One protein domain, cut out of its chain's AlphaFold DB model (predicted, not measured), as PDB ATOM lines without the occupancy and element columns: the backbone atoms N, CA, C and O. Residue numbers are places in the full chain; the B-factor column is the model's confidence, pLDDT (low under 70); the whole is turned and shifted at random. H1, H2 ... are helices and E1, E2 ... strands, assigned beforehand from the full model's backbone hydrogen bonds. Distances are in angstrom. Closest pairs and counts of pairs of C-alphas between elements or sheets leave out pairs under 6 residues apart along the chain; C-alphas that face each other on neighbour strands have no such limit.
ATOM      1  N   THR A 173     -22.885 -52.341 -21.981       77.69
ATOM      2  CA  THR A 173     -21.763 -52.616 -22.902       77.69
ATOM      3  C   THR A 173     -20.546 -51.728 -22.606       77.69
ATOM      4  O   THR A 173     -19.413 -52.119 -22.883       77.69
ATOM      5  N   SER A 174     -20.764 -50.569 -21.976       79.75
ATOM      6  CA  SER A 174     -19.719 -49.680 -21.468       79.75
ATOM      7  C   SER A 174     -19.636 -49.756 -19.935       79.75
ATOM      8  O   SER A 174     -20.679 -49.888 -19.291       79.75
ATOM      9  N   PRO A 175     -18.440 -49.651 -19.316       77.12
ATOM     10  CA  PRO A 175     -18.296 -49.548 -17.859       77.12
ATOM     11  C   PRO A 175     -19.097 -48.397 -17.240       77.12
ATOM     12  O   PRO A 175     -19.489 -48.489 -16.078       77.12
ATOM     13  N   GLU A 176     -19.346 -47.345 -18.020       81.44
ATOM     14  CA  GLU A 176     -20.069 -46.149 -17.585       81.44
ATOM     15  C   GLU A 176     -21.573 -46.383 -17.451       81.44
ATOM     16  O   GLU A 176     -22.213 -45.855 -16.548       81.44
ATOM     17  N   ASP A 177     -22.127 -47.258 -18.288       80.81
ATOM     18  CA  ASP A 177     -23.556 -47.566 -18.290       80.81
ATOM     19  C   ASP A 177     -23.952 -48.552 -17.182       80.81
ATOM     20  O   ASP A 177     -25.138 -48.827 -16.996       80.81
ATOM     21  N   VAL A 178     -22.974 -49.110 -16.452       83.00
ATOM     22  CA  VAL A 178     -23.219 -50.093 -15.386       83.00
ATOM     23  C   VAL A 178     -23.881 -49.439 -14.175       83.00
ATOM     24  O   VAL A 178     -24.799 -50.021 -13.595       83.00
ATOM     25  N   TYR A 179     -23.418 -48.251 -13.780       85.56
ATOM     26  CA  TYR A 179     -23.911 -47.520 -12.614       85.56
ATOM     27  C   TYR A 179     -24.162 -46.066 -12.998       85.56
ATOM     28  O   TYR A 179     -23.240 -45.377 -13.425       85.56
ATOM     29  N   LYS A 180     -25.382 -45.571 -12.784       85.94
ATOM     30  CA  LYS A 180     -25.717 -44.162 -13.019       85.94
ATOM     31  C   LYS A 180     -25.667 -43.374 -11.718       85.94
ATOM     32  O   LYS A 180     -26.119 -43.849 -10.679       85.94
ATOM     33  N   ALA A 181     -25.144 -42.149 -11.776       85.25
ATOM     34  CA  ALA A 181     -25.093 -41.265 -10.610       85.25
ATOM     35  C   ALA A 181     -26.501 -40.898 -10.100       85.25
ATOM     36  O   ALA A 181     -26.723 -40.879  -8.890       85.25
ATOM     37  N   GLU A 182     -27.447 -40.693 -11.021       84.81
ATOM     38  CA  GLU A 182     -28.853 -40.345 -10.756       84.81
ATOM     39  C   GLU A 182     -29.591 -41.420  -9.942       84.81
ATOM     40  O   GLU A 182     -30.408 -41.105  -9.078       84.81
ATOM     41  N   ASP A 183     -29.250 -42.694 -10.160       84.81
ATOM     42  CA  ASP A 183     -29.843 -43.823  -9.434       84.81
ATOM     43  C   ASP A 183     -29.325 -43.925  -7.985       84.81
ATOM     44  O   ASP A 183     -29.915 -44.612  -7.145       84.81
ATOM     45  N   ILE A 184     -28.208 -43.257  -7.670       87.00
ATOM     46  CA  ILE A 184     -27.581 -43.270  -6.341       87.00
ATOM     47  C   ILE A 184     -27.944 -42.003  -5.559       87.00
ATOM     48  O   ILE A 184     -28.315 -42.082  -4.380       87.00
ATOM     49  N   LEU A 185     -27.838 -40.838  -6.202       86.75
ATOM     50  CA  LEU A 185     -28.154 -39.531  -5.634       86.75
ATOM     51  C   LEU A 185     -29.169 -38.807  -6.516       86.75
ATOM     52  O   LEU A 185     -28.906 -38.515  -7.678       86.75
ATOM     53  N   SER A 186     -30.299 -38.449  -5.913       88.12
ATOM     54  CA  SER A 186     -31.283 -37.571  -6.545       88.12
ATOM     55  C   SER A 186     -30.740 -36.147  -6.691       88.12
ATOM     56  O   SER A 186     -29.886 -35.713  -5.913       88.12
ATOM     57  N   GLU A 187     -31.294 -35.372  -7.625       84.94
ATOM     58  CA  GLU A 187     -30.913 -33.968  -7.840       84.94
ATOM     59  C   GLU A 187     -30.994 -33.130  -6.555       84.94
ATOM     60  O   GLU A 187     -30.106 -32.336  -6.258       84.94
ATOM     61  N   MET A 188     -32.022 -33.352  -5.727       83.88
ATOM     62  CA  MET A 188     -32.177 -32.653  -4.446       83.88
ATOM     63  C   MET A 188     -31.005 -32.927  -3.493       83.88
ATOM     64  O   MET A 188     -30.521 -32.027  -2.803       83.88
ATOM     65  N   GLU A 189     -30.552 -34.177  -3.432       88.19
ATOM     66  CA  GLU A 189     -29.432 -34.582  -2.581       88.19
ATOM     67  C   GLU A 189     -28.112 -34.040  -3.125       88.19
ATOM     68  O   GLU A 189     -27.287 -33.565  -2.340       88.19
ATOM     69  N   MET A 190     -27.957 -34.042  -4.449       86.00
ATOM     70  CA  MET A 190     -26.813 -33.468  -5.148       86.00
ATOM     71  C   MET A 190     -26.692 -31.961  -4.871       86.00
ATOM     72  O   MET A 190     -25.641 -31.492  -4.439       86.00
ATOM     73  N   ASN A 191     -27.791 -31.215  -4.980       87.19
ATOM     74  CA  ASN A 191     -27.834 -29.775  -4.693       87.19
ATOM     75  C   ASN A 191     -27.567 -29.470  -3.209       87.19
ATOM     76  O   ASN A 191     -26.974 -28.456  -2.844       87.19
ATOM     77  N   SER A 192     -27.938 -30.383  -2.303       88.88
ATOM     78  CA  SER A 192     -27.631 -30.220  -0.876       88.88
ATOM     79  C   SER A 192     -26.124 -30.216  -0.570       88.88
ATOM     80  O   SER A 192     -25.722 -29.771   0.508       88.88
ATOM     81  N   LEU A 193     -25.296 -30.709  -1.500       87.88
ATOM     82  CA  LEU A 193     -23.842 -30.792  -1.382       87.88
ATOM     83  C   LEU A 193     -23.101 -29.597  -1.994       87.88
ATOM     84  O   LEU A 193     -21.896 -29.494  -1.779       87.88
ATOM     85  N   ASP A 194     -23.778 -28.659  -2.665       86.19
ATOM     86  CA  ASP A 194     -23.126 -27.494  -3.294       86.19
ATOM     87  C   ASP A 194     -22.277 -26.698  -2.294       86.19
ATOM     88  O   ASP A 194     -21.113 -26.388  -2.542       86.19
ATOM     89  N   LYS A 195     -22.816 -26.468  -1.089       83.62
ATOM     90  CA  LYS A 195     -22.089 -25.793   0.001       83.62
ATOM     91  C   LYS A 195     -20.838 -26.555   0.431       83.62
ATOM     92  O   LYS A 195     -19.855 -25.946   0.834       83.62
ATOM     93  N   ALA A 196     -20.885 -27.884   0.386       83.69
ATOM     94  CA  ALA A 196     -19.756 -28.724   0.756       83.69
ATOM     95  C   ALA A 196     -18.634 -28.633  -0.287       83.69
ATOM     96  O   ALA A 196     -17.468 -28.610   0.091       83.69
ATOM     97  N   VAL A 197     -18.984 -28.538  -1.574       84.75
ATOM     98  CA  VAL A 197     -18.017 -28.319  -2.660       84.75
ATOM     99  C   VAL A 197     -17.323 -26.970  -2.488       84.75
ATOM    100  O   VAL A 197     -16.099 -26.911  -2.526       84.75
ATOM    101  N   SER A 198     -18.080 -25.904  -2.200       83.19
ATOM    102  CA  SER A 198     -17.495 -24.580  -1.949       83.19
ATOM    103  C   SER A 198     -16.495 -24.594  -0.789       83.19
ATOM    104  O   SER A 198     -15.433 -23.997  -0.903       83.19
ATOM    105  N   LEU A 199     -16.805 -25.308   0.300       81.19
ATOM    106  CA  LEU A 199     -15.900 -25.447   1.449       81.19
ATOM    107  C   LEU A 199     -14.654 -26.283   1.135       81.19
ATOM    108  O   LEU A 199     -13.606 -26.047   1.719       81.19
ATOM    109  N   LEU A 200     -14.746 -27.266   0.236       79.38
ATOM    110  CA  LEU A 200     -13.580 -28.053  -0.174       79.38
ATOM    111  C   LEU A 200     -12.624 -27.292  -1.087       79.38
ATOM    112  O   LEU A 200     -11.435 -27.611  -1.107       79.38
ATOM    113  N   ASN A 201     -13.130 -26.312  -1.827       77.81
ATOM    114  CA  ASN A 201     -12.298 -25.437  -2.645       77.81
ATOM    115  C   ASN A 201     -11.620 -24.336  -1.807       77.81
ATOM    116  O   ASN A 201     -10.744 -23.646  -2.316       77.81
ATOM    117  N   ASP A 202     -11.991 -24.178  -0.531       78.19
ATOM    118  CA  ASP A 202     -11.292 -23.294   0.400       78.19
ATOM    119  C   ASP A 202     -10.021 -23.982   0.928       78.19
ATOM    120  O   ASP A 202     -10.071 -25.007   1.614       78.19
ATOM    121  N   GLU A 203      -8.864 -23.406   0.609       67.19
ATOM    122  CA  GLU A 203      -7.539 -23.889   1.018       67.19
ATOM    123  C   GLU A 203      -7.351 -23.914   2.548       67.19
ATOM    124  O   GLU A 203      -6.486 -24.629   3.061       67.19
ATOM    125  N   ASN A 204      -8.165 -23.169   3.305       65.50
ATOM    126  CA  ASN A 204      -8.061 -23.102   4.765       65.50
ATOM    127  C   ASN A 204      -8.784 -24.250   5.490       65.50
ATOM    128  O   ASN A 204      -8.563 -24.453   6.690       65.50
ATOM    129  N   GLU A 205      -9.641 -25.004   4.799       73.75
ATOM    130  CA  GLU A 205     -10.455 -26.047   5.421       73.75
ATOM    131  C   GLU A 205      -9.698 -27.384   5.494       73.75
ATOM    132  O   GLU A 205      -9.114 -27.884   4.527       73.75
ATOM    133  N   LYS A 206      -9.728 -28.030   6.667       73.81
ATOM    134  CA  LYS A 206      -9.070 -29.331   6.863       73.81
ATOM    135  C   LYS A 206      -9.814 -30.445   6.122       73.81
ATOM    136  O   LYS A 206     -10.769 -31.027   6.638       73.81
ATOM    137  N   LYS A 207      -9.311 -30.804   4.942       76.75
ATOM    138  CA  LYS A 207      -9.767 -31.961   4.150       76.75
ATOM    139  C   LYS A 207      -9.474 -33.281   4.885       76.75
ATOM    140  O   LYS A 207      -8.440 -33.407   5.540       76.75
ATOM    141  N   SER A 208     -10.364 -34.273   4.773       81.31
ATOM    142  CA  SER A 208     -10.100 -35.630   5.283       81.31
ATOM    143  C   SER A 208      -8.974 -36.301   4.485       81.31
ATOM    144  O   SER A 208      -8.769 -35.970   3.322       81.31
ATOM    145  N   GLU A 209      -8.266 -37.266   5.081       83.06
ATOM    146  CA  GLU A 209      -7.210 -38.033   4.389       83.06
ATOM    147  C   GLU A 209      -7.728 -38.684   3.092       83.06
ATOM    148  O   GLU A 209      -7.055 -38.669   2.065       83.06
ATOM    149  N   PHE A 210      -8.973 -39.174   3.117       85.31
ATOM    150  CA  PHE A 210      -9.661 -39.710   1.945       85.31
ATOM    151  C   PHE A 210      -9.880 -38.648   0.860       85.31
ATOM    152  O   PHE A 210      -9.530 -38.867  -0.298       85.31
ATOM    153  N   LEU A 211     -10.429 -37.487   1.231       83.81
ATOM    154  CA  LEU A 211     -10.684 -36.405   0.285       83.81
ATOM    155  C   LEU A 211      -9.381 -35.877  -0.308       83.81
ATOM    156  O   LEU A 211      -9.311 -35.715  -1.515       83.81
ATOM    157  N   GLN A 212      -8.330 -35.688   0.492       83.19
ATOM    158  CA  GLN A 212      -7.024 -35.240  -0.008       83.19
ATOM    159  C   GLN A 212      -6.428 -36.210  -1.036       83.19
ATOM    160  O   GLN A 212      -5.925 -35.775  -2.070       83.19
ATOM    161  N   ALA A 213      -6.512 -37.521  -0.781       80.00
ATOM    162  CA  ALA A 213      -5.954 -38.537  -1.672       80.00
ATOM    163  C   ALA A 213      -6.637 -38.579  -3.051       80.00
ATOM    164  O   ALA A 213      -5.981 -38.862  -4.055       80.00
ATOM    165  N   HIS A 214      -7.943 -38.298  -3.098       79.81
ATOM    166  CA  HIS A 214      -8.746 -38.358  -4.322       79.81
ATOM    167  C   HIS A 214      -8.952 -36.995  -4.996       79.81
ATOM    168  O   HIS A 214      -9.132 -36.951  -6.209       79.81
ATOM    169  N   TYR A 215      -8.870 -35.889  -4.255       77.94
ATOM    170  CA  TYR A 215      -9.013 -34.531  -4.789       77.94
ATOM    171  C   TYR A 215      -7.946 -34.227  -5.844       77.94
ATOM    172  O   TYR A 215      -8.273 -33.735  -6.911       77.94
ATOM    173  N   ASN A 216      -6.696 -34.646  -5.617       73.75
ATOM    174  CA  ASN A 216      -5.600 -34.452  -6.577       73.75
ATOM    175  C   ASN A 216      -5.773 -35.237  -7.893       73.75
ATOM    176  O   ASN A 216      -4.997 -35.046  -8.823       73.75
ATOM    177  N   GLN A 217      -6.729 -36.167  -7.956       71.81
ATOM    178  CA  GLN A 217      -7.009 -36.978  -9.144       71.81
ATOM    179  C   GLN A 217      -8.172 -36.421  -9.973       71.81
ATOM    180  O   GLN A 217      -8.416 -36.912 -11.076       71.81
ATOM    181  N   ILE A 218      -8.911 -35.443  -9.441       74.62
ATOM    182  CA  ILE A 218     -10.084 -34.844 -10.073       74.62
ATOM    183  C   ILE A 218      -9.757 -33.385 -10.363       74.62
ATOM    184  O   ILE A 218      -9.387 -32.646  -9.456       74.62
ATOM    185  N   ASP A 219      -9.942 -32.958 -11.610       68.69
ATOM    186  CA  ASP A 219      -9.896 -31.533 -11.931       68.69
ATOM    187  C   ASP A 219     -11.131 -30.848 -11.329       68.69
ATOM    188  O   ASP A 219     -12.267 -31.053 -11.780       68.69
ATOM    189  N   ALA A 220     -10.911 -30.122 -10.231       61.91
ATOM    190  CA  ALA A 220     -11.958 -29.613  -9.348       61.91
ATOM    191  C   ALA A 220     -12.828 -28.524  -9.997       61.91
ATOM    192  O   ALA A 220     -13.988 -28.359  -9.617       61.91
ATOM    193  N   GLU A 221     -12.283 -27.805 -10.981       59.03
ATOM    194  CA  GLU A 221     -12.950 -26.674 -11.634       59.03
ATOM    195  C   GLU A 221     -13.965 -27.110 -12.702       59.03
ATOM    196  O   GLU A 221     -14.973 -26.435 -12.897       59.03
ATOM    197  N   GLU A 222     -13.770 -28.274 -13.334       62.81
ATOM    198  CA  GLU A 222     -14.662 -28.759 -14.400       62.81
ATOM    199  C   GLU A 222     -15.695 -29.792 -13.920       62.81
ATOM    200  O   GLU A 222     -16.734 -29.970 -14.551       62.81
ATOM    201  N   ASN A 223     -15.452 -30.478 -12.794       76.00
ATOM    202  CA  ASN A 223     -16.228 -31.664 -12.403       76.00
ATOM    203  C   ASN A 223     -16.875 -31.552 -11.013       76.00
ATOM    204  O   ASN A 223     -16.677 -32.406 -10.141       76.00
ATOM    205  N   THR A 224     -17.699 -30.520 -10.811       82.25
ATOM    206  CA  THR A 224     -18.420 -30.291  -9.543       82.25
ATOM    207  C   THR A 224     -19.257 -31.499  -9.105       82.25
ATOM    208  O   THR A 224     -19.258 -31.846  -7.924       82.25
ATOM    209  N   ASP A 225     -19.887 -32.218 -10.035       84.88
ATOM    210  CA  ASP A 225     -20.685 -33.407  -9.712       84.88
ATOM    211  C   ASP A 225     -19.832 -34.591  -9.233       84.88
ATOM    212  O   ASP A 225     -20.210 -35.289  -8.289       84.88
ATOM    213  N   LYS A 226     -18.624 -34.778  -9.787       86.31
ATOM    214  CA  LYS A 226     -17.683 -35.801  -9.293       86.31
ATOM    215  C   LYS A 226     -17.209 -35.477  -7.877       86.31
ATOM    216  O   LYS A 226     -17.088 -36.382  -7.051       86.31
ATOM    217  N   LEU A 227     -17.006 -34.194  -7.563       87.00
ATOM    218  CA  LEU A 227     -16.682 -33.757  -6.202       87.00
ATOM    219  C   LEU A 227     -17.829 -34.045  -5.230       87.00
ATOM    220  O   LEU A 227     -17.585 -34.549  -4.134       87.00
ATOM    221  N   LYS A 228     -19.083 -33.801  -5.623       89.38
ATOM    222  CA  LYS A 228     -20.252 -34.136  -4.792       89.38
ATOM    223  C   LYS A 228     -20.340 -35.639  -4.521       89.38
ATOM    224  O   LYS A 228     -20.533 -36.038  -3.370       89.38
ATOM    225  N   LEU A 229     -20.114 -36.477  -5.537       89.31
ATOM    226  CA  LEU A 229     -20.033 -37.933  -5.370       89.31
ATOM    227  C   LEU A 229     -18.918 -38.332  -4.392       89.31
ATOM    228  O   LEU A 229     -19.126 -39.192  -3.533       89.31
ATOM    229  N   LEU A 230     -17.763 -37.667  -4.459       89.56
ATOM    230  CA  LEU A 230     -16.643 -37.916  -3.555       89.56
ATOM    231  C   LEU A 230     -16.943 -37.482  -2.107       89.56
ATOM    232  O   LEU A 230     -16.588 -38.190  -1.164       89.56
ATOM    233  N   ILE A 231     -17.651 -36.369  -1.899       90.12
ATOM    234  CA  ILE A 231     -18.112 -35.933  -0.568       90.12
ATOM    235  C   ILE A 231     -19.105 -36.938   0.018       90.12
ATOM    236  O   ILE A 231     -19.069 -37.248   1.216       90.12
ATOM    237  N   TYR A 232     -19.994 -37.470  -0.820       92.19
ATOM    238  CA  TYR A 232     -20.913 -38.520  -0.407       92.19
ATOM    239  C   TYR A 232     -20.155 -39.804  -0.024       92.19
ATOM    240  O   TYR A 232     -20.439 -40.395   1.022       92.19
ATOM    241  N   ALA A 233     -19.123 -40.175  -0.790       91.62
ATOM    242  CA  ALA A 233     -18.214 -41.268  -0.454       91.62
ATOM    243  C   ALA A 233     -17.486 -41.039   0.888       91.62
ATOM    244  O   ALA A 233     -17.487 -41.932   1.736       91.62
ATOM    245  N   ASP A 234     -16.952 -39.840   1.152       91.38
ATOM    246  CA  ASP A 234     -16.331 -39.499   2.448       91.38
ATOM    247  C   ASP A 234     -17.334 -39.628   3.605       91.38
ATOM    248  O   ASP A 234     -17.023 -40.184   4.662       91.38
ATOM    249  N   SER A 235     -18.575 -39.188   3.390       91.75
ATOM    250  CA  SER A 235     -19.652 -39.286   4.384       91.75
ATOM    251  C   SER A 235     -20.002 -40.748   4.702       91.75
ATOM    252  O   SER A 235     -20.183 -41.117   5.869       91.75
ATOM    253  N   LEU A 236     -20.041 -41.615   3.685       92.19
ATOM    254  CA  LEU A 236     -20.218 -43.058   3.865       92.19
ATOM    255  C   LEU A 236     -19.026 -43.705   4.572       92.19
ATOM    256  O   LEU A 236     -19.226 -44.534   5.460       92.19
ATOM    257  N   LEU A 237     -17.798 -43.312   4.233       92.12
ATOM    258  CA  LEU A 237     -16.588 -43.797   4.894       92.12
ATOM    259  C   LEU A 237     -16.595 -43.449   6.389       92.12
ATOM    260  O   LEU A 237     -16.371 -44.329   7.229       92.12
ATOM    261  N   ARG A 238     -16.924 -42.195   6.735       91.00
ATOM    262  CA  ARG A 238     -17.113 -41.760   8.127       91.00
ATOM    263  C   ARG A 238     -18.141 -42.638   8.814       91.00
ATOM    264  O   ARG A 238     -17.827 -43.240   9.839       91.00
ATOM    265  N   PHE A 239     -19.322 -42.787   8.215       92.38
ATOM    266  CA  PHE A 239     -20.377 -43.636   8.754       92.38
ATOM    267  C   PHE A 239     -19.889 -45.067   9.009       92.38
ATOM    268  O   PHE A 239     -20.045 -45.563  10.124       92.38
ATOM    269  N   VAL A 240     -19.262 -45.737   8.037       91.19
ATOM    270  CA  VAL A 240     -18.775 -47.124   8.168       91.19
ATOM    271  C   VAL A 240     -17.783 -47.280   9.327       91.19
ATOM    272  O   VAL A 240     -17.805 -48.309  10.016       91.19
ATOM    273  N   ASN A 241     -16.973 -46.251   9.577       91.94
ATOM    274  CA  ASN A 241     -15.986 -46.202  10.650       91.94
ATOM    275  C   ASN A 241     -16.565 -45.846  12.031       91.94
ATOM    276  O   ASN A 241     -15.898 -46.109  13.034       91.94
ATOM    277  N   MET A 242     -17.787 -45.308  12.108       90.12
ATOM    278  CA  MET A 242     -18.442 -44.977  13.380       90.12
ATOM    279  C   MET A 242     -18.770 -46.224  14.206       90.12
ATOM    280  O   MET A 242     -19.220 -47.255  13.685       90.12
ATOM    281  N   GLY A 243     -18.610 -46.103  15.524       87.31
ATOM    282  CA  GLY A 243     -19.025 -47.116  16.491       87.31
ATOM    283  C   GLY A 243     -20.545 -47.164  16.704       87.31
ATOM    284  O   GLY A 243     -21.274 -46.216  16.417       87.31
ATOM    285  N   ALA A 244     -21.049 -48.260  17.281       85.94
ATOM    286  CA  ALA A 244     -22.485 -48.423  17.548       85.94
ATOM    287  C   ALA A 244     -23.060 -47.366  18.514       85.94
ATOM    288  O   ALA A 244     -24.243 -47.044  18.436       85.94
ATOM    289  N   ILE A 245     -22.235 -46.833  19.420       85.75
ATOM    290  CA  ILE A 245     -22.626 -45.781  20.372       85.75
ATOM    291  C   ILE A 245     -22.823 -44.450  19.641       85.75
ATOM    292  O   ILE A 245     -23.808 -43.754  19.872       85.75
ATOM    293  N   GLU A 246     -21.926 -44.123  18.712       86.19
ATOM    294  CA  GLU A 246     -21.972 -42.875  17.950       86.19
ATOM    295  C   GLU A 246     -23.188 -42.818  17.020       86.19
ATOM    296  O   GLU A 246     -23.799 -41.762  16.881       86.19
ATOM    297  N   ILE A 247     -23.588 -43.959  16.449       86.69
ATOM    298  CA  ILE A 247     -24.787 -44.071  15.598       86.69
ATOM    299  C   ILE A 247     -26.074 -43.802  16.394       86.69
ATOM    300  O   ILE A 247     -27.054 -43.300  15.852       86.69
ATOM    301  N   LYS A 248     -26.081 -44.117  17.695       84.75
ATOM    302  CA  LYS A 248     -27.234 -43.895  18.584       84.75
ATOM    303  C   LYS A 248     -27.286 -42.476  19.153       84.75
ATOM    304  O   LYS A 248     -28.275 -42.113  19.785       84.75
ATOM    305  N   ASN A 249     -26.234 -41.682  18.963       85.81
ATOM    306  CA  ASN A 249     -26.154 -40.331  19.497       85.81
ATOM    307  C   ASN A 249     -27.007 -39.355  18.663       85.81
ATOM    308  O   ASN A 249     -27.074 -39.453  17.440       85.81
ATOM    309  N   LYS A 250     -27.600 -38.348  19.314       78.69
ATOM    310  CA  LYS A 250     -28.351 -37.260  18.662       78.69
ATOM    311  C   LYS A 250     -27.496 -36.483  17.650       78.69
ATOM    312  O   LYS A 250     -28.011 -36.021  16.638       78.69
ATOM    313  N   ASN A 251     -26.185 -36.408  17.888       83.44
ATOM    314  CA  ASN A 251     -25.228 -35.727  17.010       83.44
ATOM    315  C   ASN A 251     -24.727 -36.592  15.839       83.44
ATOM    316  O   ASN A 251     -23.851 -36.156  15.095       83.44
ATOM    317  N   CYS A 252     -25.269 -37.802  15.651       86.56
ATOM    318  CA  CYS A 252     -24.828 -38.738  14.615       86.56
ATOM    319  C   CYS A 252     -24.816 -38.108  13.212       86.56
ATOM    320  O   CYS A 252     -23.828 -38.247  12.498       86.56
ATOM    321  N   LEU A 253     -25.849 -37.339  12.853       87.88
ATOM    322  CA  LEU A 253     -25.947 -36.688  11.540       87.88
ATOM    323  C   LEU A 253     -24.764 -35.757  11.252       87.88
ATOM    324  O   LEU A 253     -24.200 -35.804  10.164       87.88
ATOM    325  N   ARG A 254     -24.353 -34.963  12.250       86.12
ATOM    326  CA  ARG A 254     -23.219 -34.037  12.134       86.12
ATOM    327  C   ARG A 254     -21.890 -34.779  12.006       86.12
ATOM    328  O   ARG A 254     -20.989 -34.289  11.340       86.12
ATOM    329  N   ASN A 255     -21.777 -35.953  12.622       85.69
ATOM    330  CA  ASN A 255     -20.577 -36.784  12.529       85.69
ATOM    331  C   ASN A 255     -20.474 -37.500  11.173       85.69
ATOM    332  O   ASN A 255     -19.365 -37.707  10.686       85.69
ATOM    333  N   ILE A 256     -21.613 -37.864  10.567       86.88
ATOM    334  CA  ILE A 256     -21.668 -38.485   9.237       86.88
ATOM    335  C   ILE A 256     -21.332 -37.455   8.159       86.88
ATOM    336  O   ILE A 256     -20.409 -37.665   7.382       86.88
ATOM    337  N   CYS A 257     -22.076 -36.348   8.117       86.88
ATOM    338  CA  CYS A 257     -21.900 -35.299   7.120       86.88
ATOM    339  C   CYS A 257     -22.115 -33.927   7.784       86.88
ATOM    340  O   CYS A 257     -23.260 -33.519   7.998       86.88
ATOM    341  N   PRO A 258     -21.034 -33.208   8.140       84.44
ATOM    342  CA  PRO A 258     -21.139 -31.886   8.759       84.44
ATOM    343  C   PRO A 258     -21.791 -30.841   7.846       84.44
ATOM    344  O   PRO A 258     -22.436 -29.917   8.338       84.44
ATOM    345  N   SER A 259     -21.615 -30.988   6.533       83.00
ATOM    346  CA  SER A 259     -22.003 -30.012   5.515       83.00
ATOM    347  C   SER A 259     -23.436 -30.185   5.000       83.00
ATOM    348  O   SER A 259     -24.058 -29.195   4.622       83.00
ATOM    349  N   SER A 260     -23.997 -31.403   5.027       87.75
ATOM    350  CA  SER A 260     -25.379 -31.663   4.600       87.75
ATOM    351  C   SER A 260     -26.113 -32.631   5.527       87.75
ATOM    352  O   SER A 260     -25.825 -33.827   5.617       87.75
ATOM    353  N   ARG A 261     -27.168 -32.118   6.173       88.00
ATOM    354  CA  ARG A 261     -28.075 -32.936   6.991       88.00
ATOM    355  C   ARG A 261     -28.911 -33.901   6.145       88.00
ATOM    356  O   ARG A 261     -29.268 -34.972   6.638       88.00
ATOM    357  N   VAL A 262     -29.221 -33.528   4.902       88.56
ATOM    358  CA  VAL A 262     -30.018 -34.346   3.974       88.56
ATOM    359  C   VAL A 262     -29.284 -35.659   3.708       88.56
ATOM    360  O   VAL A 262     -29.821 -36.733   3.970       88.56
ATOM    361  N   ILE A 263     -28.000 -35.562   3.356       91.00
ATOM    362  CA  ILE A 263     -27.122 -36.709   3.116       91.00
ATOM    363  C   ILE A 263     -26.957 -37.585   4.358       91.00
ATOM    364  O   ILE A 263     -27.105 -38.805   4.280       91.00
ATOM    365  N   GLY A 264     -26.709 -36.983   5.527       89.62
ATOM    366  CA  GLY A 264     -26.613 -37.746   6.773       89.62
ATOM    367  C   GLY A 264     -27.897 -38.528   7.084       89.62
ATOM    368  O   GLY A 264     -27.839 -39.659   7.568       89.62
ATOM    369  N   THR A 265     -29.061 -37.950   6.771       89.06
ATOM    370  CA  THR A 265     -30.367 -38.588   6.993       89.06
ATOM    371  C   THR A 265     -30.601 -39.731   6.004       89.06
ATOM    372  O   THR A 265     -31.023 -40.806   6.431       89.06
ATOM    373  N   LYS A 266     -30.250 -39.537   4.724       90.31
ATOM    374  CA  LYS A 266     -30.270 -40.583   3.688       90.31
ATOM    375  C   LYS A 266     -29.435 -41.792   4.118       90.31
ATOM    376  O   LYS A 266     -29.954 -42.897   4.220       90.31
ATOM    377  N   ILE A 267     -28.172 -41.566   4.497       91.88
ATOM    378  CA  ILE A 267     -27.256 -42.637   4.924       91.88
ATOM    379  C   ILE A 267     -27.829 -43.422   6.111       91.88
ATOM    380  O   ILE A 267     -27.763 -44.652   6.148       91.88
ATOM    381  N   LEU A 268     -28.420 -42.737   7.092       90.31
ATOM    382  CA  LEU A 268     -29.045 -43.431   8.212       90.31
ATOM    383  C   LEU A 268     -30.248 -44.266   7.777       90.31
ATOM    384  O   LEU A 268     -30.417 -45.369   8.288       90.31
ATOM    385  N   ASN A 269     -31.093 -43.777   6.882       89.25
ATOM    386  CA  ASN A 269     -32.274 -44.519   6.452       89.25
ATOM    387  C   ASN A 269     -31.916 -45.726   5.571       89.25
ATOM    388  O   ASN A 269     -32.481 -46.796   5.776       89.25
ATOM    389  N   ASP A 270     -30.919 -45.597   4.698       88.06
ATOM    390  CA  ASP A 270     -30.560 -46.645   3.734       88.06
ATOM    391  C   ASP A 270     -29.650 -47.730   4.329       88.06
ATOM    392  O   ASP A 270     -29.686 -48.892   3.906       88.06
ATOM    393  N   PHE A 271     -28.820 -47.361   5.315       90.44
ATOM    394  CA  PHE A 271     -27.777 -48.231   5.871       90.44
ATOM    395  C   PHE A 271     -27.978 -48.601   7.352       90.44
ATOM    396  O   PHE A 271     -27.082 -49.183   7.975       90.44
ATOM    397  N   THR A 272     -29.138 -48.300   7.945       88.19
ATOM    398  CA  THR A 272     -29.500 -48.771   9.296       88.19
ATOM    399  C   THR A 272     -30.918 -49.320   9.348       88.19
ATOM    400  O   THR A 272     -31.768 -48.974   8.539       88.19
ATOM    401  N   VAL A 273     -31.176 -50.165  10.345       87.38
ATOM    402  CA  VAL A 273     -32.503 -50.711  10.630       87.38
ATOM    403  C   VAL A 273     -32.936 -50.242  12.011       87.38
ATOM    404  O   VAL A 273     -32.173 -50.311  12.981       87.38
ATOM    405  N   LEU A 274     -34.172 -49.761  12.106       83.44
ATOM    406  CA  LEU A 274     -34.819 -49.464  13.377       83.44
ATOM    407  C   LEU A 274     -35.330 -50.770  13.986       83.44
ATOM    408  O   LEU A 274     -36.182 -51.445  13.417       83.44
ATOM    409  N   THR A 275     -34.793 -51.144  15.146       79.44
ATOM    410  CA  THR A 275     -35.297 -52.269  15.940       79.44
ATOM    411  C   THR A 275     -35.833 -51.707  17.251       79.44
ATOM    412  O   THR A 275     -35.064 -51.331  18.145       79.44
ATOM    413  N   GLY A 276     -37.160 -51.585  17.337       78.88
ATOM    414  CA  GLY A 276     -37.825 -50.829  18.399       78.88
ATOM    415  C   GLY A 276     -37.398 -49.358  18.370       78.88
ATOM    416  O   GLY A 276     -37.365 -48.736  17.312       78.88
ATOM    417  N   ASN A 277     -36.987 -48.823  19.523       77.25
ATOM    418  CA  ASN A 277     -36.520 -47.436  19.655       77.25
ATOM    419  C   ASN A 277     -35.032 -47.223  19.324       77.25
ATOM    420  O   ASN A 277     -34.523 -46.114  19.484       77.25
ATOM    421  N   THR A 278     -34.300 -48.262  18.906       78.25
ATOM    422  CA  THR A 278     -32.851 -48.157  18.674       78.25
ATOM    423  C   THR A 278     -32.477 -48.443  17.227       78.25
ATOM    424  O   THR A 278     -32.896 -49.447  16.652       78.25
ATOM    425  N   ARG A 279     -31.644 -47.570  16.645       84.12
ATOM    426  CA  ARG A 279     -31.016 -47.813  15.343       84.12
ATOM    427  C   ARG A 279     -29.857 -48.785  15.503       84.12
ATOM    428  O   ARG A 279     -28.967 -48.581  16.332       84.12
ATOM    429  N   ASN A 280     -29.872 -49.822  14.679       81.62
ATOM    430  CA  ASN A 280     -28.826 -50.824  14.592       81.62
ATOM    431  C   ASN A 280     -28.303 -50.887  13.154       81.62
ATOM    432  O   ASN A 280     -29.037 -50.656  12.197       81.62
ATOM    433  N   ARG A 281     -27.024 -51.229  13.003       89.00
ATOM    434  CA  ARG A 281     -26.395 -51.470  11.702       89.00
ATOM    435  C   ARG A 281     -25.971 -52.935  11.619       89.00
ATOM    436  O   ARG A 281     -24.912 -53.279  12.152       89.00
ATOM    437  N   PRO A 282     -26.791 -53.805  11.005       85.94
ATOM    438  CA  PRO A 282     -26.406 -55.185  10.739       85.94
ATOM    439  C   PRO A 282     -25.152 -55.265   9.858       85.94
ATOM    440  O   PRO A 282     -24.822 -54.327   9.131       85.94
ATOM    441  N   VAL A 283     -24.463 -56.407   9.893       85.75
ATOM    442  CA  VAL A 283     -23.229 -56.615   9.111       85.75
ATOM    443  C   VAL A 283     -23.492 -56.500   7.608       85.75
ATOM    444  O   VAL A 283     -22.701 -55.869   6.919       85.75
ATOM    445  N   SER A 284     -24.624 -57.014   7.119       85.50
ATOM    446  CA  SER A 284     -25.028 -56.896   5.711       85.50
ATOM    447  C   SER A 284     -25.186 -55.441   5.265       85.50
ATOM    448  O   SER A 284     -24.704 -55.074   4.205       85.50
ATOM    449  N   TYR A 285     -25.771 -54.579   6.101       88.25
ATOM    450  CA  TYR A 285     -25.909 -53.148   5.809       88.25
ATOM    451  C   TYR A 285     -24.562 -52.414   5.864       88.25
ATOM    452  O   TYR A 285     -24.340 -51.466   5.113       88.25
ATOM    453  N   LYS A 286     -23.630 -52.869   6.716       89.31
ATOM    454  CA  LYS A 286     -22.246 -52.374   6.710       89.31
ATOM    455  C   LYS A 286     -21.519 -52.775   5.418       89.31
ATOM    456  O   LYS A 286     -20.772 -51.963   4.881       89.31
ATOM    457  N   ASP A 287     -21.748 -53.992   4.927       89.44
ATOM    458  CA  ASP A 287     -21.178 -54.495   3.672       89.44
ATOM    459  C   ASP A 287     -21.796 -53.782   2.453       89.44
ATOM    460  O   ASP A 287     -21.063 -53.378   1.552       89.44
ATOM    461  N   LYS A 288     -23.111 -53.515   2.483       89.94
ATOM    462  CA  LYS A 288     -23.833 -52.680   1.506       89.94
ATOM    463  C   LYS A 288     -23.221 -51.279   1.419       89.94
ATOM    464  O   LYS A 288     -22.874 -50.827   0.336       89.94
ATOM    465  N   ALA A 289     -23.000 -50.618   2.559       91.25
ATOM    466  CA  ALA A 289     -22.379 -49.291   2.598       91.25
ATOM    467  C   ALA A 289     -20.977 -49.272   1.965       91.25
ATOM    468  O   ALA A 289     -20.623 -48.315   1.283       91.25
ATOM    469  N   VAL A 290     -20.189 -50.337   2.148       91.31
ATOM    470  CA  VAL A 290     -18.864 -50.458   1.517       91.31
ATOM    471  C   VAL A 290     -18.969 -50.699   0.009       91.31
ATOM    472  O   VAL A 290     -18.161 -50.155  -0.737       91.31
ATOM    473  N   CYS A 291     -19.961 -51.457  -0.462       90.94
ATOM    474  CA  CYS A 291     -20.189 -51.627  -1.899       90.94
ATOM    475  C   CYS A 291     -20.573 -50.297  -2.563       90.94
ATOM    476  O   CYS A 291     -19.988 -49.934  -3.579       90.94
ATOM    477  N   TYR A 292     -21.482 -49.537  -1.945       92.50
ATOM    478  CA  TYR A 292     -21.838 -48.189  -2.399       92.50
ATOM    479  C   TYR A 292     -20.620 -47.257  -2.402       92.50
ATOM    480  O   TYR A 292     -20.391 -46.562  -3.386       92.50
ATOM    481  N   LEU A 293     -19.798 -47.293  -1.347       91.75
ATOM    482  CA  LEU A 293     -18.549 -46.531  -1.274       91.75
ATOM    483  C   LEU A 293     -17.621 -46.836  -2.460       91.75
ATOM    484  O   LEU A 293     -17.107 -45.913  -3.082       91.75
ATOM    485  N   MET A 294     -17.422 -48.116  -2.794       89.69
ATOM    486  CA  MET A 294     -16.584 -48.512  -3.931       89.69
ATOM    487  C   MET A 294     -17.140 -47.988  -5.259       89.69
ATOM    488  O   MET A 294     -16.376 -47.467  -6.063       89.69
ATOM    489  N   VAL A 295     -18.455 -48.088  -5.477       90.38
ATOM    490  CA  VAL A 295     -19.108 -47.596  -6.703       90.38
ATOM    491  C   VAL A 295     -18.984 -46.080  -6.839       90.38
ATOM    492  O   VAL A 295     -18.648 -45.591  -7.911       90.38
ATOM    493  N   LEU A 296     -19.168 -45.330  -5.755       90.00
ATOM    494  CA  LEU A 296     -19.023 -43.873  -5.779       90.00
ATOM    495  C   LEU A 296     -17.602 -43.430  -6.121       90.00
ATOM    496  O   LEU A 296     -17.425 -42.490  -6.890       90.00
ATOM    497  N   ILE A 297     -16.593 -44.123  -5.586       88.44
ATOM    498  CA  ILE A 297     -15.196 -43.837  -5.930       88.44
ATOM    499  C   ILE A 297     -14.938 -44.151  -7.406       88.44
ATOM    500  O   ILE A 297     -14.246 -43.388  -8.069       88.44
ATOM    501  N   LEU A 298     -15.518 -45.224  -7.950       87.31
ATOM    502  CA  LEU A 298     -15.397 -45.535  -9.377       87.31
ATOM    503  C   LEU A 298     -16.000 -44.429 -10.249       87.31
ATOM    504  O   LEU A 298     -15.354 -44.002 -11.197       87.31
ATOM    505  N   LEU A 299     -17.187 -43.927  -9.907       86.75
ATOM    506  CA  LEU A 299     -17.820 -42.837 -10.655       86.75
ATOM    507  C   LEU A 299     -17.029 -41.522 -10.553       86.75
ATOM    508  O   LEU A 299     -16.914 -40.792 -11.534       86.75
ATOM    509  N   ALA A 300     -16.447 -41.229  -9.387       85.75
ATOM    510  CA  ALA A 300     -15.679 -40.004  -9.171       85.75
ATOM    511  C   ALA A 300     -14.260 -40.054  -9.777       85.75
ATOM    512  O   ALA A 300     -13.775 -39.046 -10.283       85.75
ATOM    513  N   CYS A 301     -13.594 -41.214  -9.756       83.38
ATOM    514  CA  CYS A 301     -12.187 -41.385 -10.143       83.38
ATOM    515  C   CYS A 301     -12.014 -42.129 -11.481       83.38
ATOM    516  O   CYS A 301     -11.119 -42.964 -11.621       83.38
ATOM    517  N   ASN A 302     -12.871 -41.844 -12.469       81.62
ATOM    518  CA  ASN A 302     -12.788 -42.389 -13.835       81.62
ATOM    519  C   ASN A 302     -12.635 -43.929 -13.871       81.62
ATOM    520  O   ASN A 302     -11.792 -44.475 -14.582       81.62
ATOM    521  N   TYR A 303     -13.434 -44.630 -13.065       80.62
ATOM    522  CA  TYR A 303     -13.512 -46.093 -12.963       80.62
ATOM    523  C   TYR A 303     -12.231 -46.789 -12.484       80.62
ATOM    524  O   TYR A 303     -12.061 -47.994 -12.693       80.62
ATOM    525  N   LYS A 304     -11.362 -46.057 -11.774       81.50
ATOM    526  CA  LYS A 304     -10.168 -46.591 -11.112       81.50
ATOM    527  C   LYS A 304     -10.326 -46.586  -9.596       81.50
ATOM    528  O   LYS A 304     -10.690 -45.583  -8.990       81.50
ATOM    529  N   LEU A 305     -10.000 -47.713  -8.968       83.12
ATOM    530  CA  LEU A 305     -10.085 -47.895  -7.523       83.12
ATOM    531  C   LEU A 305      -8.762 -48.426  -6.963       83.12
ATOM    532  O   LEU A 305      -8.333 -49.531  -7.297       83.12
ATOM    533  N   ASN A 306      -8.134 -47.682  -6.054       83.88
ATOM    534  CA  ASN A 306      -6.985 -48.181  -5.302       83.88
ATOM    535  C   ASN A 306      -7.458 -48.864  -4.008       83.88
ATOM    536  O   ASN A 306      -7.881 -48.214  -3.050       83.88
ATOM    537  N   LEU A 307      -7.371 -50.195  -3.975       82.62
ATOM    538  CA  LEU A 307      -7.836 -50.984  -2.835       82.62
ATOM    539  C   LEU A 307      -6.964 -50.807  -1.586       82.62
ATOM    540  O   LEU A 307      -7.465 -50.971  -0.476       82.62
ATOM    541  N   GLU A 308      -5.676 -50.494  -1.741       84.62
ATOM    542  CA  GLU A 308      -4.760 -50.316  -0.609       84.62
ATOM    543  C   GLU A 308      -5.114 -49.056   0.184       84.62
ATOM    544  O   GLU A 308      -5.230 -49.133   1.407       84.62
ATOM    545  N   LEU A 309      -5.408 -47.950  -0.512       84.19
ATOM    546  CA  LEU A 309      -5.884 -46.704   0.105       84.19
ATOM    547  C   LEU A 309      -7.207 -46.914   0.852       84.19
ATOM    548  O   LEU A 309      -7.374 -46.496   1.991       84.19
ATOM    549  N   ILE A 310      -8.158 -47.626   0.251       85.44
ATOM    550  CA  ILE A 310      -9.449 -47.882   0.908       85.44
ATOM    551  C   ILE A 310      -9.277 -48.819   2.107       85.44
ATOM    552  O   ILE A 310      -9.937 -48.656   3.135       85.44
ATOM    553  N   SER A 311      -8.382 -49.803   1.997       86.25
ATOM    554  CA  SER A 311      -8.105 -50.745   3.077       86.25
ATOM    555  C   SER A 311      -7.420 -50.092   4.277       86.25
ATOM    556  O   SER A 311      -7.635 -50.576   5.387       86.25
ATOM    557  N   SER A 312      -6.603 -49.050   4.090       87.19
ATOM    558  CA  SER A 312      -5.998 -48.314   5.211       87.19
ATOM    559  C   SER A 312      -7.017 -47.419   5.921       87.19
ATOM    560  O   SER A 312      -6.969 -47.277   7.143       87.19
ATOM    561  N   LEU A 313      -7.980 -46.873   5.177       86.38
ATOM    562  CA  LEU A 313      -8.993 -45.954   5.697       86.38
ATOM    563  C   LEU A 313     -10.183 -46.662   6.376       86.38
ATOM    564  O   LEU A 313     -10.817 -46.094   7.270       86.38
ATOM    565  N   LEU A 314     -10.514 -47.896   5.977       87.88
ATOM    566  CA  LEU A 314     -11.644 -48.654   6.527       87.88
ATOM    567  C   LEU A 314     -11.296 -49.407   7.818       87.88
ATOM    568  O   LEU A 314     -10.508 -50.351   7.840       87.88
ATOM    569  N   LYS A 315     -12.011 -49.093   8.903       84.62
ATOM    570  CA  LYS A 315     -11.854 -49.761  10.200       84.62
ATOM    571  C   LYS A 315     -12.628 -51.083  10.263       84.62
ATOM    572  O   LYS A 315     -13.852 -51.154  10.082       84.62
ATOM    573  N   GLY A 316     -11.910 -52.150  10.620       79.12
ATOM    574  CA  GLY A 316     -12.485 -53.466  10.916       79.12
ATOM    575  C   GLY A 316     -12.823 -54.318   9.689       79.12
ATOM    576  O   GLY A 316     -13.682 -55.194   9.789       79.12
ATOM    577  N   TYR A 317     -12.174 -54.069   8.547       83.75
ATOM    578  CA  TYR A 317     -12.244 -54.931   7.368       83.75
ATOM    579  C   TYR A 317     -10.898 -55.602   7.100       83.75
ATOM    580  O   TYR A 317      -9.856 -54.961   7.077       83.75
ATOM    581  N   HIS A 318     -10.930 -56.913   6.862       82.31
ATOM    582  CA  HIS A 318      -9.761 -57.648   6.390       82.31
ATOM    583  C   HIS A 318      -9.682 -57.597   4.861       82.31
ATOM    584  O   HIS A 318     -10.708 -57.700   4.184       82.31
ATOM    585  N   GLN A 319      -8.463 -57.569   4.317       82.75
ATOM    586  CA  GLN A 319      -8.205 -57.510   2.872       82.75
ATOM    587  C   GLN A 319      -8.937 -58.610   2.078       82.75
ATOM    588  O   GLN A 319      -9.469 -58.355   1.002       82.75
ATOM    589  N   LYS A 320      -9.053 -59.826   2.636       83.94
ATOM    590  CA  LYS A 320      -9.805 -60.932   2.012       83.94
ATOM    591  C   LYS A 320     -11.289 -60.606   1.815       83.94
ATOM    592  O   LYS A 320     -11.842 -60.929   0.770       83.94
ATOM    593  N   LYS A 321     -11.924 -59.970   2.807       84.62
ATOM    594  CA  LYS A 321     -13.341 -59.587   2.742       84.62
ATOM    595  C   LYS A 321     -13.545 -58.441   1.754       84.62
ATOM    596  O   LYS A 321     -14.467 -58.488   0.952       84.62
ATOM    597  N   LEU A 322     -12.642 -57.461   1.757       85.50
ATOM    598  CA  LEU A 322     -12.640 -56.374   0.776       85.50
ATOM    599  C   LEU A 322     -12.520 -56.897  -0.657       85.50
ATOM    600  O   LEU A 322     -13.273 -56.471  -1.523       85.50
ATOM    601  N   LEU A 323     -11.655 -57.886  -0.894       85.62
ATOM    602  CA  LEU A 323     -11.522 -58.519  -2.204       85.62
ATOM    603  C   LEU A 323     -12.797 -59.268  -2.627       85.62
ATOM    604  O   LEU A 323     -13.128 -59.296  -3.809       85.62
ATOM    605  N   GLN A 324     -13.525 -59.873  -1.681       84.38
ATOM    606  CA  GLN A 324     -14.830 -60.481  -1.966       84.38
ATOM    607  C   GLN A 324     -15.866 -59.426  -2.366       84.38
ATOM    608  O   GLN A 324     -16.569 -59.641  -3.346       84.38
ATOM    609  N   LEU A 325     -15.907 -58.286  -1.670       84.62
ATOM    610  CA  LEU A 325     -16.798 -57.173  -2.016       84.62
ATOM    611  C   LEU A 325     -16.418 -56.526  -3.362       84.62
ATOM    612  O   LEU A 325     -17.281 -56.174  -4.157       84.62
ATOM    613  N   CYS A 326     -15.128 -56.459  -3.696       84.75
ATOM    614  CA  CYS A 326     -14.700 -56.019  -5.028       84.75
ATOM    615  C   CYS A 326     -15.261 -56.947  -6.118       84.75
ATOM    616  O   CYS A 326     -15.798 -56.488  -7.123       84.75
ATOM    617  N   LYS A 327     -15.199 -58.265  -5.891       82.69
ATOM    618  CA  LYS A 327     -15.764 -59.254  -6.817       82.69
ATOM    619  C   LYS A 327     -17.285 -59.156  -6.930       82.69
ATOM    620  O   LYS A 327     -17.792 -59.374  -8.023       82.69
ATOM    621  N   THR A 328     -18.007 -58.832  -5.850       82.25
ATOM    622  CA  THR A 328     -19.465 -58.620  -5.925       82.25
ATOM    623  C   THR A 328     -19.816 -57.392  -6.753       82.25
ATOM    624  O   THR A 328     -20.764 -57.453  -7.521       82.25
ATOM    625  N   VAL A 329     -19.035 -56.311  -6.646       83.31
ATOM    626  CA  VAL A 329     -19.229 -55.083  -7.442       83.31
ATOM    627  C   VAL A 329     -18.896 -55.294  -8.928       83.31
ATOM    628  O   VAL A 329     -19.388 -54.554  -9.776       83.31
ATOM    629  N   GLY A 330     -18.099 -56.316  -9.256       77.56
ATOM    630  CA  GLY A 330     -17.661 -56.611 -10.623       77.56
ATOM    631  C   GLY A 330     -16.272 -56.069 -10.965       77.56
ATOM    632  O   GLY A 330     -15.910 -55.968 -12.136       77.56
ATOM    633  N   LEU A 331     -15.481 -55.725  -9.947       81.62
ATOM    634  CA  LEU A 331     -14.142 -55.175 -10.112       81.62
ATOM    635  C   LEU A 331     -13.119 -56.260 -10.451       81.62
ATOM    636  O   LEU A 331     -13.026 -57.293  -9.780       81.62
ATOM    637  N   VAL A 332     -12.290 -55.976 -11.452       80.06
ATOM    638  CA  VAL A 332     -11.166 -56.817 -11.865       80.06
ATOM    639  C   VAL A 332      -9.865 -56.096 -11.533       80.06
ATOM    640  O   VAL A 332      -9.728 -54.895 -11.757       80.06
ATOM    641  N   ALA A 333      -8.907 -56.833 -10.970       81.19
ATOM    642  CA  ALA A 333      -7.584 -56.292 -10.696       81.19
ATOM    643  C   ALA A 333      -6.829 -56.062 -12.013       81.19
ATOM    644  O   ALA A 333      -6.703 -56.970 -12.832       81.19
ATOM    645  N   SER A 334      -6.299 -54.858 -12.165       73.94
ATOM    646  CA  SER A 334      -5.351 -54.451 -13.189       73.94
ATOM    647  C   SER A 334      -4.071 -53.955 -12.517       73.94
ATOM    648  O   SER A 334      -4.061 -53.523 -11.361       73.94
ATOM    649  N   THR A 335      -2.957 -54.050 -13.225       72.31
ATOM    650  CA  THR A 335      -1.664 -53.548 -12.757       72.31
ATOM    651  C   THR A 335      -1.299 -52.321 -13.574       72.31
ATOM    652  O   THR A 335      -0.941 -52.451 -14.742       72.31
ATOM    653  N   GLU A 336      -1.371 -51.141 -12.960       63.91
ATOM    654  CA  GLU A 336      -0.773 -49.919 -13.503       63.91
ATOM    655  C   GLU A 336       0.576 -49.715 -12.795       63.91
ATOM    656  O   GLU A 336       0.661 -49.248 -11.658       63.91
ATOM    657  N   GLY A 337       1.660 -50.170 -13.432       67.06
ATOM    658  CA  GLY A 337       3.002 -50.139 -12.843       67.06
ATOM    659  C   GLY A 337       3.157 -51.084 -11.640       67.06
ATOM    660  O   GLY A 337       2.922 -52.285 -11.755       67.06
ATOM    661  N   LYS A 338       3.592 -50.554 -10.483       60.25
ATOM    662  CA  LYS A 338       3.790 -51.320  -9.229       60.25
ATOM    663  C   LYS A 338       2.538 -51.400  -8.343       60.25
ATOM    664  O   LYS A 338       2.548 -52.157  -7.374       60.25
ATOM    665  N   GLN A 339       1.487 -50.631  -8.639       64.56
ATOM    666  CA  GLN A 339       0.277 -50.552  -7.815       64.56
ATOM    667  C   GLN A 339      -0.860 -51.387  -8.419       64.56
ATOM    668  O   GLN A 339      -1.054 -51.438  -9.636       64.56
ATOM    669  N   LYS A 340      -1.625 -52.065  -7.554       73.00
ATOM    670  CA  LYS A 340      -2.811 -52.833  -7.955       73.00
ATOM    671  C   LYS A 340      -4.023 -51.907  -8.001       73.00
ATOM    672  O   LYS A 340      -4.531 -51.506  -6.956       73.00
ATOM    673  N   VAL A 341      -4.499 -51.616  -9.207       79.38
ATOM    674  CA  VAL A 341      -5.680 -50.782  -9.457       79.38
ATOM    675  C   VAL A 341      -6.838 -51.688  -9.857       79.38
ATOM    676  O   VAL A 341      -6.680 -52.595 -10.664       79.38
ATOM    677  N   TYR A 342      -8.014 -51.479  -9.286       80.19
ATOM    678  CA  TYR A 342      -9.216 -52.236  -9.617       80.19
ATOM    679  C   TYR A 342     -10.087 -51.406 -10.554       80.19
ATOM    680  O   TYR A 342     -10.324 -50.231 -10.287       80.19
ATOM    681  N   MET A 343     -10.549 -52.015 -11.646       81.00
ATOM    682  CA  MET A 343     -11.388 -51.360 -12.655       81.00
ATOM    683  C   MET A 343     -12.602 -52.226 -12.989       81.00
ATOM    684  O   MET A 343     -12.564 -53.453 -12.843       81.00
ATOM    685  N   LEU A 344     -13.687 -51.590 -13.428       79.56
ATOM    686  CA  LEU A 344     -14.852 -52.290 -13.966       79.56
ATOM    687  C   LEU A 344     -14.520 -52.824 -15.363       79.56
ATOM    688  O   LEU A 344     -14.093 -52.074 -16.238       79.56
ATOM    689  N   LYS A 345     -14.707 -54.132 -15.570       71.62
ATOM    690  CA  LYS A 345     -14.560 -54.767 -16.883       71.62
ATOM    691  C   LYS A 345     -15.908 -55.318 -17.325       71.62
ATOM    692  O   LYS A 345     -16.538 -56.069 -16.583       71.62
TER     693      LYS A 345
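Overview. This is residues 173 to 345 of the 362 residues of an uncharacterized protein of Rhodnius prolixus (UniProt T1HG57). A small sheet of three strands, E3, E5 and E4, stands at one end of a helical body whose core is two long helices, H5 and H9, side by side and running opposite ways. H3, H4, H7 and H8 pack around H5, H11 crosses H9 and lies over the edge strand E4 of the sheet, and the hairpin of E1 and E2 lies at the far end of the longest axis. The printed part has 173 residues with eleven named helices and five named strands, in the order H1 to H8, E1, E2, H9, E3, H10, H11, E4, E5; the class is mostly helix. The larger sheet has the order E3, E5, E4 and the smaller one E1, E2, both antiparallel. The whole is compact, with a radius of gyration of the C-alphas of 15.8 A and spans of 49 by 37 by 30 A.

Along the chain. The larger sheet holds E3, residues 304 to 306, E4, residues 331 to 336 and 14.8 A long, and E5, residues 339 to 344 and 16.4 A long, ending at C-alpha 344 at (-14.852, -52.290, -13.966). H9, residues 283 to 300, and H5, residues 224 to 241, are each 25.8 A long; H5 begins at C-alpha 224 at (-18.420, -30.291, -9.543). H8, residues 261 to 271, and H11, residues 319 to 329, are each 15.3 A long. H3, residues 194 to 200, is 10.1 A long, while H4, residues 209 to 215, and H10, residues 307 to 313, are each 10.0 A long. The short helices are H1, residues 175 to 178, beginning at C-alpha 175 at (-18.296, -49.548, -17.859), H2, residues 187 to 191, H6, residues 244 to 247, and H7, residues 252 to 256. E1, residues 273 to 275, and E2, residues 278 to 280, complete the set.

Arrangement. In the larger sheet, E5 is the inner strand; N 305 and O 342 are 2.9 A apart between E3 and E5, and N 334 and O 341 are 2.7 A apart in the hairpin E4 and E5, both within hydrogen-bond range. H9 and H11 on one face of this sheet make two layers, helices over strands. H11 runs along the strands, at 18 degrees to E4 on the local plane, with a height over the sheet of 10.1 A. H10 only grazes the sheet with residues 307 to 308. E3, H10, H11 and E4 form a split strand-helix-strand unit, two strands running the same way with E5 between them, and its crossover is right-handed. H9 touches H11, closest at the C-alphas of Cys 291 and Leu 325, 6.5 A, at a steep tilt of 68 degrees, only just short of about perpendicular. H5, the hub, touches H9 at a shallow tilt of 24 degrees, opposite ways; the C-alphas of Lys 226 and Ala 300 come closest, 4.7 A. H4 and H5 are a helical hairpin, closest at the C-alphas of Phe 210 and Asp 234, 6.7 A. H5 also touches H3, about perpendicular at 76 degrees, with the C-alphas of Val 197 and Lys 228 closest at 6.6 A. H7 touches H8, where the C-alphas of Leu 253 and Gly 264 come closest, 4.9 A. In the hairpin E1 and E2, N 273 and O 280 are 2.9 A apart, within hydrogen-bond range; the closest C-alphas of H6 and E2, those of Ile 247 and Arg 279, are 7.3 A apart. H2 is close to but not clearly touching H5, and H1 is near H9. Every O i to N i+4 pair is within hydrogen-bond range in H2, H3, H4, H5, H7, H8, H9, H10 and H11; H1 and H6 are too short for such a pair, and in each the one O i to N i+3 pair is out of range.

Size, cuts and confidence. The two C-alphas farthest apart, those of Gly 276 and Gly 337, are 51.4 A apart. The printed part has no cut, and no link is long. The mean pLDDT of the printed part is 83.5; residues 203 to 204, 219 to 222 and 336 to 339 are under 70.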